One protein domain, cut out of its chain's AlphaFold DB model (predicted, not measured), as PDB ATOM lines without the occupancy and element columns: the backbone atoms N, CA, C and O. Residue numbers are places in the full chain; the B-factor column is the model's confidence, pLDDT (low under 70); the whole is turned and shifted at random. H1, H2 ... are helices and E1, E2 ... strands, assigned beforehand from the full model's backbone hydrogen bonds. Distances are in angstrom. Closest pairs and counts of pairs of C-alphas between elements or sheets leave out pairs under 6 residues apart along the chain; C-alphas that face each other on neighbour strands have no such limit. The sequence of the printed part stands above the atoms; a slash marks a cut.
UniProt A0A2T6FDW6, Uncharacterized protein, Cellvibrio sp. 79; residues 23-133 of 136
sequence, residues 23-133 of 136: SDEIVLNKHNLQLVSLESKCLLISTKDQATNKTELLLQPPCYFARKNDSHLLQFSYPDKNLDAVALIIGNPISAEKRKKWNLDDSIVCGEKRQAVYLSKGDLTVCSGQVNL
ATOM      1  N   SER A  23     102.059 160.721 186.579       91.25
ATOM      2  CA  SER A  23     101.366 161.062 185.339       91.25
ATOM      3  C   SER A  23     101.579 162.518 184.947       91.25
ATOM      4  O   SER A  23     101.519 162.834 183.763       91.25
ATOM      5  N   ASP A  24     101.823 163.399 185.919       93.56
ATOM      6  CA  ASP A  24     102.058 164.818 185.672       93.56
ATOM      7  C   ASP A  24     102.698 165.515 186.879       93.56
ATOM      8  O   ASP A  24     102.530 165.073 188.017       93.56
ATOM      9  N   GLU A  25     103.362 166.647 186.652       95.56
ATOM     10  CA  GLU A  25     103.923 167.481 187.713       95.56
ATOM     11  C   GLU A  25     103.928 168.974 187.371       95.56
ATOM     12  O   GLU A  25     104.081 169.380 186.215       95.56
ATOM     13  N   ILE A  26     103.756 169.807 188.401       95.44
ATOM     14  CA  ILE A  26     103.863 171.268 188.321       95.44
ATOM     15  C   ILE A  26     104.465 171.838 189.605       95.44
ATOM     16  O   ILE A  26     104.395 171.237 190.675       95.44
ATOM     17  N   VAL A  27     104.961 173.071 189.523       94.12
ATOM     18  CA  VAL A  27     105.261 173.883 190.704       94.12
ATOM     19  C   VAL A  27     104.225 174.997 190.815       94.12
ATOM     20  O   VAL A  27     104.095 175.812 189.903       94.12
ATOM     21  N   LEU A  28     103.508 175.060 191.940       92.12
ATOM     22  CA  LEU A  28     102.495 176.081 192.219       92.12
ATOM     23  C   LEU A  28     102.847 176.822 193.517       92.12
ATOM     24  O   LEU A  28     102.763 176.255 194.601       92.12
ATOM     25  N   ASN A  29     103.284 178.083 193.417       89.69
ATOM     26  CA  ASN A  29     103.748 178.913 194.547       89.69
ATOM     27  C   ASN A  29     104.652 178.158 195.546       89.69
ATOM     28  O   ASN A  29     104.387 178.137 196.748       89.69
ATOM     29  N   LYS A  30     105.739 177.557 195.042       91.56
ATOM     30  CA  LYS A  30     106.728 176.758 195.802       91.56
ATOM     31  C   LYS A  30     106.246 175.389 196.295       91.56
ATOM     32  O   LYS A  30     107.049 174.656 196.863       91.56
ATOM     33  N   HIS A  31     104.990 175.017 196.063       94.50
ATOM     34  CA  HIS A  31     104.564 173.632 196.221       94.50
ATOM     35  C   HIS A  31     104.970 172.853 194.973       94.50
ATOM     36  O   HIS A  31     104.538 173.200 193.875       94.50
ATOM     37  N   ASN A  32     105.785 171.814 195.132       96.38
ATOM     38  CA  ASN A  32     105.972 170.817 194.087       96.38
ATOM     39  C   ASN A  32     104.790 169.843 194.155       96.38
ATOM     40  O   ASN A  32     104.579 169.205 195.188       96.38
ATOM     41  N   LEU A  33     103.990 169.802 193.092       97.19
ATOM     42  CA  LEU A  33     102.779 169.003 192.992       97.19
ATOM     43  C   LEU A  33     102.980 167.908 191.953       97.19
ATOM     44  O   LEU A  33     103.227 168.206 190.787       97.19
ATOM     45  N   GLN A  34     102.796 166.657 192.358       97.31
ATOM     46  CA  GLN A  34     102.865 165.499 191.474       97.31
ATOM     47  C   GLN A  34     101.536 164.750 191.492       97.31
ATOM     48  O   GLN A  34     100.961 164.499 192.553       97.31
ATOM     49  N   LEU A  35     101.053 164.385 190.309       96.44
ATOM     50  CA  LEU A  35      99.939 163.464 190.138       96.44
ATOM     51  C   LEU A  35     100.502 162.071 189.918       96.44
ATOM     52  O   LEU A  35     101.315 161.857 189.023       96.44
ATOM     53  N   VAL A  36     100.061 161.123 190.735       94.88
ATOM     54  CA  VAL A  36     100.472 159.723 190.643       94.88
ATOM     55  C   VAL A  36      99.254 158.871 190.337       94.88
ATOM     56  O   VAL A  36      98.226 158.970 191.011       94.88
ATOM     57  N   SER A  37      99.380 158.018 189.323       91.94
ATOM     58  CA  SER A  37      98.365 157.032 188.962       91.94
ATOM     59  C   SER A  37      98.656 155.708 189.667       91.94
ATOM     60  O   SER A  37      99.653 155.043 189.386       91.94
ATOM     61  N   LEU A  38      97.779 155.315 190.589       88.44
ATOM     62  CA  LEU A  38      97.879 154.054 191.319       88.44
ATOM     63  C   LEU A  38      96.618 153.227 191.065       88.44
ATOM     64  O   LEU A  38      95.554 153.533 191.599       88.44
ATOM     65  N   GLU A  39      96.748 152.185 190.244       86.19
ATOM     66  CA  GLU A  39      95.637 151.320 189.829       86.19
ATOM     67  C   GLU A  39      94.447 152.127 189.272       86.19
ATOM     68  O   GLU A  39      94.501 152.636 188.156       86.19
ATOM     69  N   SER A  40      93.374 152.260 190.057       88.56
ATOM     70  CA  SER A  40      92.132 152.958 189.708       88.56
ATOM     71  C   SER A  40      92.013 154.355 190.329       88.56
ATOM     72  O   SER A  40      90.962 154.987 190.215       88.56
ATOM     73  N   LYS A  41      93.072 154.850 190.980       92.69
ATOM     74  CA  LYS A  41      93.071 156.087 191.767       92.69
ATOM     75  C   LYS A  41      94.121 157.080 191.293       92.69
ATOM     76  O   LYS A  41      95.210 156.698 190.865       92.69
ATOM     77  N   CYS A  42      93.808 158.361 191.457       94.81
ATOM     78  CA  CYS A  42      94.782 159.437 191.342       94.81
ATOM     79  C   CYS A  42      95.140 159.986 192.720       94.81
ATOM     80  O   CYS A  42      94.263 160.316 193.519       94.81
ATOM     81  N   LEU A  43      96.437 160.103 192.985       96.06
ATOM     82  CA  LEU A  43      96.971 160.716 194.195       96.06
ATOM     83  C   LEU A  43      97.641 162.039 193.833       96.06
ATOM     84  O   LEU A  43      98.413 162.102 192.880       96.06
ATOM     85  N   LEU A  44      97.375 163.075 194.620       97.19
ATOM     86  CA  LEU A  44      98.149 164.306 194.623       97.19
ATOM     87  C   LEU A  44      99.206 164.213 195.721       97.19
ATOM     88  O   LEU A  44      98.875 164.107 196.903       97.19
ATOM     89  N   ILE A  45     100.473 164.277 195.332       97.00
ATOM     90  CA  ILE A  45     101.594 164.463 196.246       97.00
ATOM     91  C   ILE A  45     101.962 165.947 196.215       97.00
ATOM     92  O   ILE A  45     102.253 166.487 195.154       97.00
ATOM     93  N   SER A  46     101.929 166.610 197.370       96.69
ATOM     94  CA  SER A  46     102.336 168.008 197.527       96.69
ATOM     95  C   SER A  46     103.522 168.096 198.469       96.69
ATOM     96  O   SER A  46     103.386 167.770 199.648       96.69
ATOM     97  N   THR A  47     104.627 168.648 197.984       96.56
ATOM     98  CA  THR A  47     105.840 168.874 198.772       96.56
ATOM     99  C   THR A  47     106.136 170.367 198.886       96.56
ATOM    100  O   THR A  47     106.218 171.063 197.873       96.56
ATOM    101  N   LYS A  48     106.327 170.863 200.111       95.06
ATOM    102  CA  LYS A  48     106.762 172.238 200.408       95.06
ATOM    103  C   LYS A  48     107.706 172.213 201.605       95.06
ATOM    104  O   LYS A  48     107.367 171.615 202.618       95.06
ATOM    105  N   ASP A  49     108.874 172.844 201.491       91.75
ATOM    106  CA  ASP A  49     109.846 172.970 202.590       91.75
ATOM    107  C   ASP A  49     110.132 171.630 203.307       91.75
ATOM    108  O   ASP A  49     110.153 171.551 204.530       91.75
ATOM    109  N   GLN A  50     110.329 170.558 202.524       88.19
ATOM    110  CA  GLN A  50     110.550 169.166 202.968       88.19
ATOM    111  C   GLN A  50     109.337 168.443 203.581       88.19
ATOM    112  O   GLN A  50     109.405 167.235 203.799       88.19
ATOM    113  N   ALA A  51     108.215 169.128 203.809       93.19
ATOM    114  CA  ALA A  51     106.968 168.491 204.208       93.19
ATOM    115  C   ALA A  51     106.225 167.955 202.979       93.19
ATOM    116  O   ALA A  51     105.927 168.710 202.050       93.19
ATOM    117  N   THR A  52     105.891 166.664 203.001       95.38
ATOM    118  CA  THR A  52     105.160 165.983 201.927       95.38
ATOM    119  C   THR A  52     103.801 165.520 202.425       95.38
ATOM    120  O   THR A  52     103.709 164.779 203.401       95.38
ATOM    121  N   ASN A  53     102.746 165.903 201.710       95.00
ATOM    122  CA  ASN A  53     101.386 165.428 201.933       95.00
ATOM    123  C   ASN A  53     100.920 164.603 200.733       95.00
ATOM    124  O   ASN A  53     101.165 164.981 199.588       95.00
ATOM    125  N   LYS A  54     100.228 163.491 200.998       95.50
ATOM    126  CA  LYS A  54      99.560 162.672 199.980       95.50
ATOM    127  C   LYS A  54      98.048 162.827 200.150       95.50
ATOM    128  O   LYS A  54      97.535 162.680 201.257       95.50
ATOM    129  N   THR A  55      97.333 163.115 199.071       95.81
ATOM    130  CA  THR A  55      95.875 163.285 199.081       95.81
ATOM    131  C   THR A  55      95.255 162.488 197.944       95.81
ATOM    132  O   THR A  55      95.639 162.650 196.789       95.81
ATOM    133  N   GLU A  56      94.294 161.622 198.262       95.50
ATOM    134  CA  GLU A  56      93.511 160.918 197.247       95.50
ATOM    135  C   GLU A  56      92.540 161.885 196.565       95.50
ATOM    136  O   GLU A  56      91.833 162.653 197.223       95.50
ATOM    137  N   LEU A  57      92.527 161.858 195.235       96.56
ATOM    138  CA  LEU A  57      91.607 162.633 194.416       96.56
ATOM    139  C   LEU A  57      90.336 161.827 194.148       96.56
ATOM    140  O   LEU A  57      90.341 160.601 194.119       96.56
ATOM    141  N   LEU A  58      89.245 162.528 193.853       96.12
ATOM    142  CA  LEU A  58      87.978 161.921 193.433       96.12
ATOM    143  C   LEU A  58      87.968 161.544 191.939       96.12
ATOM    144  O   LEU A  58      86.910 161.228 191.387       96.12
ATOM    145  N   LEU A  59      89.140 161.596 191.302       94.50
ATOM    146  CA  LEU A  59      89.372 161.345 189.889       94.50
ATOM    147  C   LEU A  59      90.003 159.966 189.665       94.50
ATOM    148  O   LEU A  59      90.749 159.462 190.503       94.50
ATOM    149  N   GLN A  60      89.731 159.388 188.496       93.44
ATOM    150  CA  GLN A  60      90.339 158.128 188.056       93.44
ATOM    151  C   GLN A  60      91.432 158.378 187.006       93.44
ATOM    152  O   GLN A  60      91.275 159.307 186.207       93.44
ATOM    153  N   PRO A  61      92.494 157.552 186.953       92.25
ATOM    154  CA  PRO A  61      93.539 157.669 185.945       92.25
ATOM    155  C   PRO A  61      93.013 157.539 184.509       92.25
ATOM    156  O   PRO A  61      92.077 156.773 184.277       92.25
ATOM    157  N   PRO A  62      93.644 158.215 183.535       89.31
ATOM    158  CA  PRO A  62      94.837 159.041 183.705       89.31
ATOM    159  C   PRO A  62      94.488 160.456 184.204       89.31
ATOM    160  O   PRO A  62      93.442 160.998 183.847       89.31
ATOM    161  N   CYS A  63      95.353 161.046 185.038       92.25
ATOM    162  CA  CYS A  63      95.143 162.375 185.621       92.25
ATOM    163  C   CYS A  63      96.258 163.356 185.259       92.25
ATOM    164  O   CYS A  63      97.436 163.037 185.421       92.25
ATOM    165  N   TYR A  64      95.872 164.563 184.845       93.19
ATOM    166  CA  TYR A  64      96.787 165.617 184.401       93.19
ATOM    167  C   TYR A  64      96.332 166.988 184.885       93.19
ATOM    168  O   TYR A  64      95.138 167.236 185.064       93.19
ATOM    169  N   PHE A  65      97.269 167.913 185.045       94.56
ATOM    170  CA  PHE A  65      96.937 169.317 185.225       94.56
ATOM    171  C   PHE A  65      96.396 169.898 183.918       94.56
ATOM    172  O   PHE A  65      96.939 169.676 182.833       94.56
ATOM    173  N   ALA A  66      95.314 170.667 184.017       91.56
ATOM    174  CA  ALA A  66      94.737 171.360 182.879       91.56
ATOM    175  C   ALA A  66      95.724 172.400 182.348       91.56
ATOM    176  O   ALA A  66      96.252 173.218 183.104       91.56
ATOM    177  N   ARG A  67      95.928 172.415 181.034       89.44
ATOM    178  CA  ARG A  67      96.790 173.384 180.361       89.44
ATOM    179  C   ARG A  67      96.068 174.006 179.172       89.44
ATOM    180  O   ARG A  67      95.202 173.377 178.571       89.44
ATOM    181  N   LYS A  68      96.395 175.259 178.841       81.31
ATOM    182  CA  LYS A  68      95.837 175.944 177.654       81.31
ATOM    183  C   LYS A  68      96.415 175.379 176.345       81.31
ATOM    184  O   LYS A  68      95.781 175.460 175.300       81.31
ATOM    185  N   ASN A  69      97.627 174.842 176.424       76.44
ATOM    186  CA  ASN A  69      98.375 174.101 175.408       76.44
ATOM    187  C   ASN A  69      99.330 173.141 176.137       76.44
ATOM    188  O   ASN A  69      99.366 173.166 177.360       76.44
ATOM    189  N   ASP A  70     100.141 172.351 175.440       72.94
ATOM    190  CA  ASP A  70     100.946 171.290 176.077       72.94
ATOM    191  C   ASP A  70     101.943 171.771 177.152       72.94
ATOM    192  O   ASP A  70     102.490 170.960 177.893       72.94
ATOM    193  N   SER A  71     102.178 173.081 177.291       78.50
ATOM    194  CA  SER A  71     103.215 173.621 178.182       78.50
ATOM    195  C   SER A  71     102.702 174.564 179.272       78.50
ATOM    196  O   SER A  71     103.328 174.658 180.325       78.50
ATOM    197  N   HIS A  72     101.578 175.262 179.073       87.62
ATOM    198  CA  HIS A  72     101.151 176.317 180.001       87.62
ATOM    199  C   HIS A  72     100.002 175.881 180.901       87.62
ATOM    200  O   HIS A  72      98.858 175.765 180.448       87.62
ATOM    201  N   LEU A  73     100.308 175.725 182.193       91.69
ATOM    202  CA  LEU A  73      99.327 175.497 183.250       91.69
ATOM    203  C   LEU A  73      98.180 176.508 183.161       91.69
ATOM    204  O   LEU A  73      98.392 177.722 183.134       91.69
ATOM    205  N   LEU A  74      96.954 175.994 183.142       90.31
ATOM    206  CA  LEU A  74      95.759 176.809 183.247       90.31
ATOM    207  C   LEU A  74      95.509 177.116 184.728       90.31
ATOM    208  O   LEU A  74      94.966 176.292 185.466       90.31
ATOM    209  N   GLN A  75      95.926 178.308 185.144       90.06
ATOM    210  CA  GLN A  75      95.797 178.804 186.509       90.06
ATOM    211  C   GLN A  75      94.873 180.024 186.561       90.06
ATOM    212  O   GLN A  75      94.890 180.873 185.670       90.06
ATOM    213  N   PHE A  76      94.099 180.128 187.638       90.19
ATOM    214  CA  PHE A  76      93.223 181.264 187.924       90.19
ATOM    215  C   PHE A  76      93.530 181.851 189.304       90.19
ATOM    216  O   PHE A  76      94.029 181.145 190.176       90.19
ATOM    217  N   SER A  77      93.190 183.116 189.522       90.75
ATOM    218  CA  SER A  77      93.248 183.778 190.830       90.75
ATOM    219  C   SER A  77      91.890 184.403 191.138       90.75
ATOM    220  O   SER A  77      91.299 185.014 190.247       90.75
ATOM    221  N   TYR A  78      91.432 184.306 192.384       91.88
ATOM    222  CA  TYR A  78      90.170 184.906 192.836       91.88
ATOM    223  C   TYR A  78      90.427 185.734 194.103       91.88
ATOM    224  O   TYR A  78      90.250 185.231 195.220       91.88
ATOM    225  N   PRO A  79      90.891 186.992 193.961       90.25
ATOM    226  CA  PRO A  79      91.243 187.835 195.104       90.25
ATOM    227  C   PRO A  79      90.064 188.102 196.046       90.25
ATOM    228  O   PRO A  79      90.239 188.123 197.260       90.25
ATOM    229  N   ASP A  80      88.847 188.219 195.509       94.06
ATOM    230  CA  ASP A  80      87.603 188.392 196.273       94.06
ATOM    231  C   ASP A  80      87.280 187.191 197.183       94.06
ATOM    232  O   ASP A  80      86.529 187.319 198.152       94.06
ATOM    233  N   LYS A  81      87.866 186.023 196.891       90.75
ATOM    234  CA  LYS A  81      87.760 184.788 197.680       90.75
ATOM    235  C   LYS A  81      89.030 184.456 198.465       90.75
ATOM    236  O   LYS A  81      89.078 183.401 199.091       90.75
ATOM    237  N   ASN A  82      90.035 185.337 198.468       92.31
ATOM    238  CA  ASN A  82      91.364 185.078 199.035       92.31
ATOM    239  C   ASN A  82      92.021 183.806 198.464       92.31
ATOM    240  O   ASN A  82      92.631 183.033 199.209       92.31
ATOM    241  N   LEU A  83      91.853 183.560 197.161       92.62
ATOM    242  CA  LEU A  83      92.490 182.448 196.456       92.62
ATOM    243  C   LEU A  83      93.610 182.984 195.567       92.62
ATOM    244  O   LEU A  83      93.354 183.608 194.533       92.62
ATOM    245  N   ASP A  84      94.844 182.701 195.969       91.62
ATOM    246  CA  ASP A  84      96.061 183.156 195.294       91.62
ATOM    247  C   ASP A  84      96.267 182.417 193.968       91.62
ATOM    248  O   ASP A  84      96.769 182.966 192.987       91.62
ATOM    249  N   ALA A  85      95.869 181.145 193.937       92.88
ATOM    250  CA  ALA A  85      95.956 180.300 192.763       92.88
ATOM    251  C   ALA A  85      94.903 179.199 192.807       92.88
ATOM    252  O   ALA A  85      94.640 178.622 193.858       92.88
ATOM    253  N   VAL A  86      94.363 178.851 191.646       93.88
ATOM    254  CA  VAL A  86      93.530 177.675 191.421       93.88
ATOM    255  C   VAL A  86      94.064 176.968 190.191       93.88
ATOM    256  O   VAL A  86      94.167 177.584 189.130       93.88
ATOM    257  N   ALA A  87      94.373 175.685 190.329       95.38
ATOM    258  CA  ALA A  87      94.701 174.806 189.217       95.38
ATOM    259  C   ALA A  87      93.644 173.704 189.120       95.38
ATOM    260  O   ALA A  87      93.093 173.245 190.123       95.38
ATOM    261  N   LEU A  88      93.344 173.291 187.894       94.94
ATOM    262  CA  LEU A  88      92.409 172.204 187.637       94.94
ATOM    263  C   LEU A  88      93.189 170.934 187.332       94.94
ATOM    264  O   LEU A  88      94.132 170.956 186.547       94.94
ATOM    265  N   ILE A  89      92.753 169.830 187.919       95.38
ATOM    266  CA  ILE A  89      93.192 168.488 187.571       95.38
ATOM    267  C   ILE A  89      92.068 167.858 186.762       95.38
ATOM    268  O   ILE A  89      90.909 167.901 187.174       95.38
ATOM    269  N   ILE A  90      92.406 167.309 185.606       93.62
ATOM    270  CA  ILE A  90      91.506 166.582 184.719       93.62
ATOM    271  C   ILE A  90      91.775 165.096 184.913       93.62
ATOM    272  O   ILE A  90      92.929 164.681 184.977       93.62
ATOM    273  N   GLY A  91      90.714 164.304 184.989       92.69
ATOM    274  CA  GLY A  91      90.795 162.854 185.059       92.69
ATOM    275  C   GLY A  91      89.493 162.202 184.614       92.69
ATOM    276  O   GLY A  91      88.612 162.864 184.057       92.69
ATOM    277  N   ASN A  92      89.383 160.904 184.890       92.50
ATOM    278  CA  ASN A  92      88.318 160.004 184.448       92.50
ATOM    279  C   ASN A  92      88.282 159.903 182.919       92.50
ATOM    280  O   ASN A  92      87.732 160.797 182.281       92.50
ATOM    281  N   PRO A  93      88.839 158.841 182.320       88.75
ATOM    282  CA  PRO A  93      88.995 158.748 180.879       88.75
ATOM    283  C   PRO A  93      87.646 158.872 180.184       88.75
ATOM    284  O   PRO A  93      86.625 158.385 180.680       88.75
ATOM    285  N   ILE A  94      87.652 159.525 179.025       88.19
ATOM    286  CA  ILE A  94      86.448 159.642 178.218       88.19
ATOM    287  C   ILE A  94      85.900 158.264 177.849       88.19
ATOM    288  O   ILE A  94      86.614 157.386 177.369       88.19
ATOM    289  N   SER A  95      84.607 158.081 178.093       87.69
ATOM    290  CA  SER A  95      83.880 156.872 177.738       87.69
ATOM    291  C   SER A  95      83.890 156.658 176.224       87.69
ATOM    292  O   SER A  95      83.842 157.610 175.439       87.69
ATOM    293  N   ALA A  96      83.890 155.391 175.800       88.12
ATOM    294  CA  ALA A  96      83.866 155.027 174.382       88.12
ATOM    295  C   ALA A  96      82.657 155.636 173.644       88.12
ATOM    296  O   ALA A  96      82.773 156.079 172.501       88.12
ATOM    297  N   GLU A  97      81.506 155.720 174.318       89.25
ATOM    298  CA  GLU A  97      80.301 156.351 173.779       89.25
ATOM    299  C   GLU A  97      80.515 157.846 173.494       89.25
ATOM    300  O   GLU A  97      80.260 158.299 172.375       89.25
ATOM    301  N   LYS A  98      81.021 158.620 174.468       87.44
ATOM    302  CA  LYS A  98      81.265 160.058 174.270       87.44
ATOM    303  C   LYS A  98      82.386 160.316 173.275       87.44
ATOM    304  O   LYS A  98      82.260 161.230 172.467       87.44
ATOM    305  N   ARG A  99      83.433 159.486 173.270       88.62
ATOM    306  CA  ARG A  99      84.500 159.540 172.263       88.62
ATOM    307  C   ARG A  99      83.935 159.415 170.849       88.62
ATOM    308  O   ARG A  99      84.212 160.270 170.013       88.62
ATOM    309  N   LYS A 100      83.076 158.417 170.609       89.19
ATOM    310  CA  LYS A 100      82.385 158.239 169.324       89.19
ATOM    311  C   LYS A 100      81.475 159.424 169.002       89.19
ATOM    312  O   LYS A 100      81.482 159.913 167.877       89.19
ATOM    313  N   LYS A 101      80.711 159.909 169.985       89.12
ATOM    314  CA  LYS A 101      79.809 161.060 169.824       89.12
ATOM    315  C   LYS A 101      80.553 162.337 169.426       89.12
ATOM    316  O   LYS A 101      80.017 163.132 168.662       89.12
ATOM    317  N   TRP A 102      81.753 162.549 169.959       87.00
ATOM    318  CA  TRP A 102      82.569 163.741 169.712       87.00
ATOM    319  C   TRP A 102      83.594 163.557 168.591       87.00
ATOM    320  O   TRP A 102      84.352 164.483 168.318       87.00
ATOM    321  N   ASN A 103      83.600 162.390 167.935       88.94
ATOM    322  CA  ASN A 103      84.535 162.038 166.868       88.94
ATOM    323  C   ASN A 103      86.002 162.318 167.253       88.94
ATOM    324  O   ASN A 103      86.758 162.889 166.467       88.94
ATOM    325  N   LEU A 104      86.377 161.978 168.492       84.25
ATOM    326  CA  LEU A 104      87.753 162.161 168.955       84.25
ATOM    327  C   LEU A 104      88.639 161.042 168.419       84.25
ATOM    328  O   LEU A 104      88.255 159.873 168.456       84.25
ATOM    329  N   ASP A 105      89.839 161.421 167.992       85.00
ATOM    330  CA  ASP A 105      90.887 160.482 167.610       85.00
ATOM    331  C   ASP A 105      91.335 159.631 168.808       85.00
ATOM    332  O   ASP A 105      91.339 160.090 169.959       85.00
ATOM    333  N   ASP A 106      91.721 158.383 168.535       79.81
ATOM    334  CA  ASP A 106      92.041 157.443 169.596       79.81
ATOM    335  C   ASP A 106      93.292 157.808 170.403       79.81
ATOM    336  O   ASP A 106      93.380 157.479 171.590       79.81
ATOM    337  N   SER A 107      94.210 158.556 169.789       78.62
ATOM    338  CA  SER A 107      95.441 159.047 170.410       78.62
ATOM    339  C   SER A 107      95.221 160.168 171.431       78.62
ATOM    340  O   SER A 107      96.102 160.435 172.249       78.62
ATOM    341  N   ILE A 108      94.055 160.824 171.429       77.88
ATOM    342  CA  ILE A 108      93.796 161.971 172.302       77.88
ATOM    343  C   ILE A 108      93.422 161.476 173.696       77.88
ATOM    344  O   ILE A 108      92.354 160.909 173.899       77.88
ATOM    345  N   VAL A 109      94.247 161.744 174.704       74.75
ATOM    346  CA  VAL A 109      93.884 161.450 176.097       74.75
ATOM    347  C   VAL A 109      92.981 162.567 176.631       74.75
ATOM    348  O   VAL A 109      93.410 163.704 176.803       74.75
ATOM    349  N   CYS A 110      91.710 162.252 176.892       78.25
ATOM    350  CA  CYS A 110      90.729 163.191 177.445       78.25
ATOM    351  C   CYS A 110      90.129 162.664 178.745       78.25
ATOM    352  O   CYS A 110      89.803 161.479 178.842       78.25
ATOM    353  N   GLY A 111      89.916 163.572 179.698       86.44
ATOM    354  CA  GLY A 111      89.129 163.311 180.898       86.44
ATOM    355  C   GLY A 111      87.713 163.878 180.799       86.44
ATOM    356  O   GLY A 111      87.471 164.867 180.109       86.44
ATOM    357  N   GLU A 112      86.766 163.267 181.505       89.62
ATOM    358  CA  GLU A 112      85.376 163.723 181.598       89.62
ATOM    359  C   GLU A 112      85.104 164.551 182.847       89.62
ATOM    360  O   GLU A 112      84.065 165.212 182.935       89.62
ATOM    361  N   LYS A 113      86.002 164.494 183.831       92.94
ATOM    362  CA  LYS A 113      85.828 165.154 185.118       92.94
ATOM    363  C   LYS A 113      87.030 166.010 185.455       92.94
ATOM    364  O   LYS A 113      88.151 165.759 185.019       92.94
ATOM    365  N   ARG A 114      86.771 167.035 186.259       93.50
ATOM    366  CA  ARG A 114      87.802 167.886 186.841       93.50
ATOM    367  C   ARG A 114      87.618 168.036 188.339       93.50
ATOM    368  O   ARG A 114      86.490 168.120 188.824       93.50
ATOM    369  N   GLN A 115      88.726 168.155 189.048       96.38
ATOM    370  CA  GLN A 115      88.781 168.523 190.456       96.38
ATOM    371  C   GLN A 115      89.763 169.679 190.604       96.38
ATOM    372  O   GLN A 115      90.792 169.717 189.935       96.38
ATOM    373  N   ALA A 116      89.423 170.659 191.432       95.19
ATOM    374  CA  ALA A 116      90.278 171.818 191.640       95.19
ATOM    375  C   ALA A 116      91.198 171.612 192.847       95.19
ATOM    376  O   ALA A 116      90.795 171.028 193.856       95.19
ATOM    377  N   VAL A 117      92.404 172.160 192.748       96.44
ATOM    378  CA  VAL A 117      93.252 172.472 193.900       96.44
ATOM    379  C   VAL A 117      93.406 173.979 193.954       96.44
ATOM    380  O   VAL A 117      93.452 174.641 192.913       96.44
ATOM    381  N   TYR A 118      93.494 174.532 195.152       95.44
ATOM    382  CA  TYR A 118      93.699 175.959 195.316       95.44
ATOM    383  C   TYR A 118      94.678 176.268 196.435       95.44
ATOM    384  O   TYR A 118      94.882 175.474 197.352       95.44
ATOM    385  N   LEU A 119      95.268 177.453 196.336       94.81
ATOM    386  CA  LEU A 119      96.083 178.059 197.368       94.81
ATOM    387  C   LEU A 119      95.340 179.232 197.981       94.81
ATOM    388  O   LEU A 119      94.832 180.099 197.269       94.81
ATOM    389  N   SER A 120      95.321 179.267 199.305       93.81
ATOM    390  CA  SER A 120      94.862 180.416 200.073       93.81
ATOM    391  C   SER A 120      95.853 180.658 201.194       93.81
ATOM    392  O   SER A 120      96.120 179.754 201.983       93.81
ATOM    393  N   LYS A 121      96.442 181.859 201.241       90.88
ATOM    394  CA  LYS A 121      97.420 182.246 202.275       90.88
ATOM    395  C   LYS A 121      98.628 181.302 202.339       90.88
ATOM    396  O   LYS A 121      99.235 181.124 203.389       90.88
ATOM    397  N   GLY A 122      98.993 180.716 201.198       89.31
ATOM    398  CA  GLY A 122     100.114 179.783 201.089       89.31
ATOM    399  C   GLY A 122      99.813 178.336 201.494       89.31
ATOM    400  O   GLY A 122     100.742 177.527 201.440       89.31
ATOM    401  N   ASP A 123      98.569 178.007 201.844       91.75
ATOM    402  CA  ASP A 123      98.130 176.642 202.141       91.75
ATOM    403  C   ASP A 123      97.428 176.017 200.936       91.75
ATOM    404  O   ASP A 123      96.538 176.625 200.334       91.75
ATOM    405  N   LEU A 124      97.824 174.790 200.586       95.69
ATOM    406  CA  LEU A 124      97.244 174.025 199.484       95.69
ATOM    407  C   LEU A 124      96.043 173.221 199.971       95.69
ATOM    408  O   LEU A 124      96.150 172.442 200.913       95.69
ATOM    409  N   THR A 125      94.914 173.360 199.282       95.88
ATOM    410  CA  THR A 125      93.696 172.595 199.549       95.88
ATOM    411  C   THR A 125      93.183 171.927 198.279       95.88
ATOM    412  O   THR A 125      93.153 172.532 197.207       95.88
ATOM    413  N   VAL A 126      92.740 170.676 198.406       96.25
ATOM    414  CA  VAL A 126      91.998 169.959 197.363       96.25
ATOM    415  C   VAL A 126      90.505 170.178 197.592       96.25
ATOM    416  O   VAL A 126      90.003 169.938 198.690       96.25
ATOM    417  N   CYS A 127      89.774 170.618 196.567       93.62
ATOM    418  CA  CYS A 127      88.322 170.761 196.661       93.62
ATOM    419  C   CYS A 127      87.659 169.400 196.902       93.62
ATOM    420  O   CYS A 127      87.955 168.434 196.204       93.62
ATOM    421  N   SER A 128      86.690 169.330 197.811       88.75
ATOM    422  CA  SER A 128      85.977 168.092 198.168       88.75
ATOM    423  C   SER A 128      85.012 167.561 197.096       88.75
ATOM    424  O   SER A 128      84.354 166.548 197.314       88.75
ATOM    425  N   GLY A 129      84.907 168.226 195.945       89.75
ATOM    426  CA  GLY A 129      84.008 167.851 194.857       89.75
ATOM    427  C   GLY A 129      84.707 167.805 193.504       89.75
ATOM    428  O   GLY A 129      85.764 168.401 193.305       89.75
ATOM    429  N   GLN A 130      84.069 167.123 192.556       87.69
ATOM    430  CA  GLN A 130      84.466 167.080 191.151       87.69
ATOM    431  C   GLN A 130      83.319 167.547 190.255       87.69
ATOM    432  O   GLN A 130      82.148 167.412 190.608       87.69
ATOM    433  N   VAL A 131      83.657 168.086 189.087       86.31
ATOM    434  CA  VAL A 131      82.699 168.645 188.128       86.31
ATOM    435  C   VAL A 131      82.838 167.926 186.793       86.31
ATOM    436  O   VAL A 131      83.955 167.687 186.334       86.31
ATOM    437  N   ASN A 132      81.712 167.604 186.154       83.00
ATOM    438  CA  ASN A 132      81.708 167.055 184.800       83.00
ATOM    439  C   ASN A 132      82.101 168.143 183.793       83.00
ATOM    440  O   ASN A 132      81.581 169.256 183.834       83.00
ATOM    441  N   LEU A 133      82.991 167.814 182.861       73.75
ATOM    442  CA  LEU A 133      83.409 168.717 181.786       73.75
ATOM    443  C   LEU A 133      82.353 168.837 180.672       73.75
ATOM    444  O   LEU A 133      82.376 169.797 179.913       73.75
TER     445      LEU A 133
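AT A GLANCE: This is residues 23 to 133 of the 136 residues of an uncharacterized protein of Cellvibrio sp. 79 (UniProt A0A2T6FDW6). Two strongly twisted sheets, E5 E6 E7 E8 and E1 E2 E3 E4, stand face to face as a sandwich, the strands of one at 18 degrees to those of the other. The small helix H1 lies beyond one end of the sandwich, on the stretch between E6 and E7. The printed part has 111 residues, with one named helix and eight named strands in the order E1 E2 E3 E4 E5 E6 H1 E7 E8; both sheets are antiparallel and the class is mostly strand. The whole is compact, with a radius of gyration of the C-alphas of 14.4 A and spans of 44 by 32 by 26 A.

HOW THE PARTS SIT: One sheet runs E5, residues 75 to 78, E6, residues 83 to 93, E7, residues 111 to 120, and E8, residues 123 to 132. E5 and E6 form a hairpin, with N 76 and O 86 within hydrogen-bond range at 3.0 A. E6 and E7 are antiparallel, with N 89 and O 115 at 2.8 A. E7 and E8 form a hairpin, with N 118 and O 125 at 2.9 A; E8 bends by 59 degrees at residue 128. The other sheet, E1, residues 23 to 28, E2, residues 31 to 38, E3, residues 41 to 48, and E4, residues 51 to 56, is a meander, each strand the antiparallel neighbour of the one before. N 26 and O 33, N 34 and O 45, and N 46 and O 53 are each 2.9 A apart. The closest C-alphas of E4 and E8, those of Thr 55 and Val 126, are 7.9 A apart. H1, residues 96 to 101, is on neither sheet; its O i to N i+4 pairs are within hydrogen-bond range.

IN THESE COORDINATES: E6 measures 28.6 A, E7 26.3 A and E8 25.7 A. E1 begins at C-alpha 23 (101.366, 161.062, 185.339), and E8 ends at C-alpha 132 (81.708, 167.055, 184.800).

THE WHOLE: The C-alphas farthest apart, those of Asp 49 and Lys 101, are 46.0 A apart. The link E4 to E5 is long, 18 residues. The printed part has no cut, and no printed residue is under 70 in pLDDT.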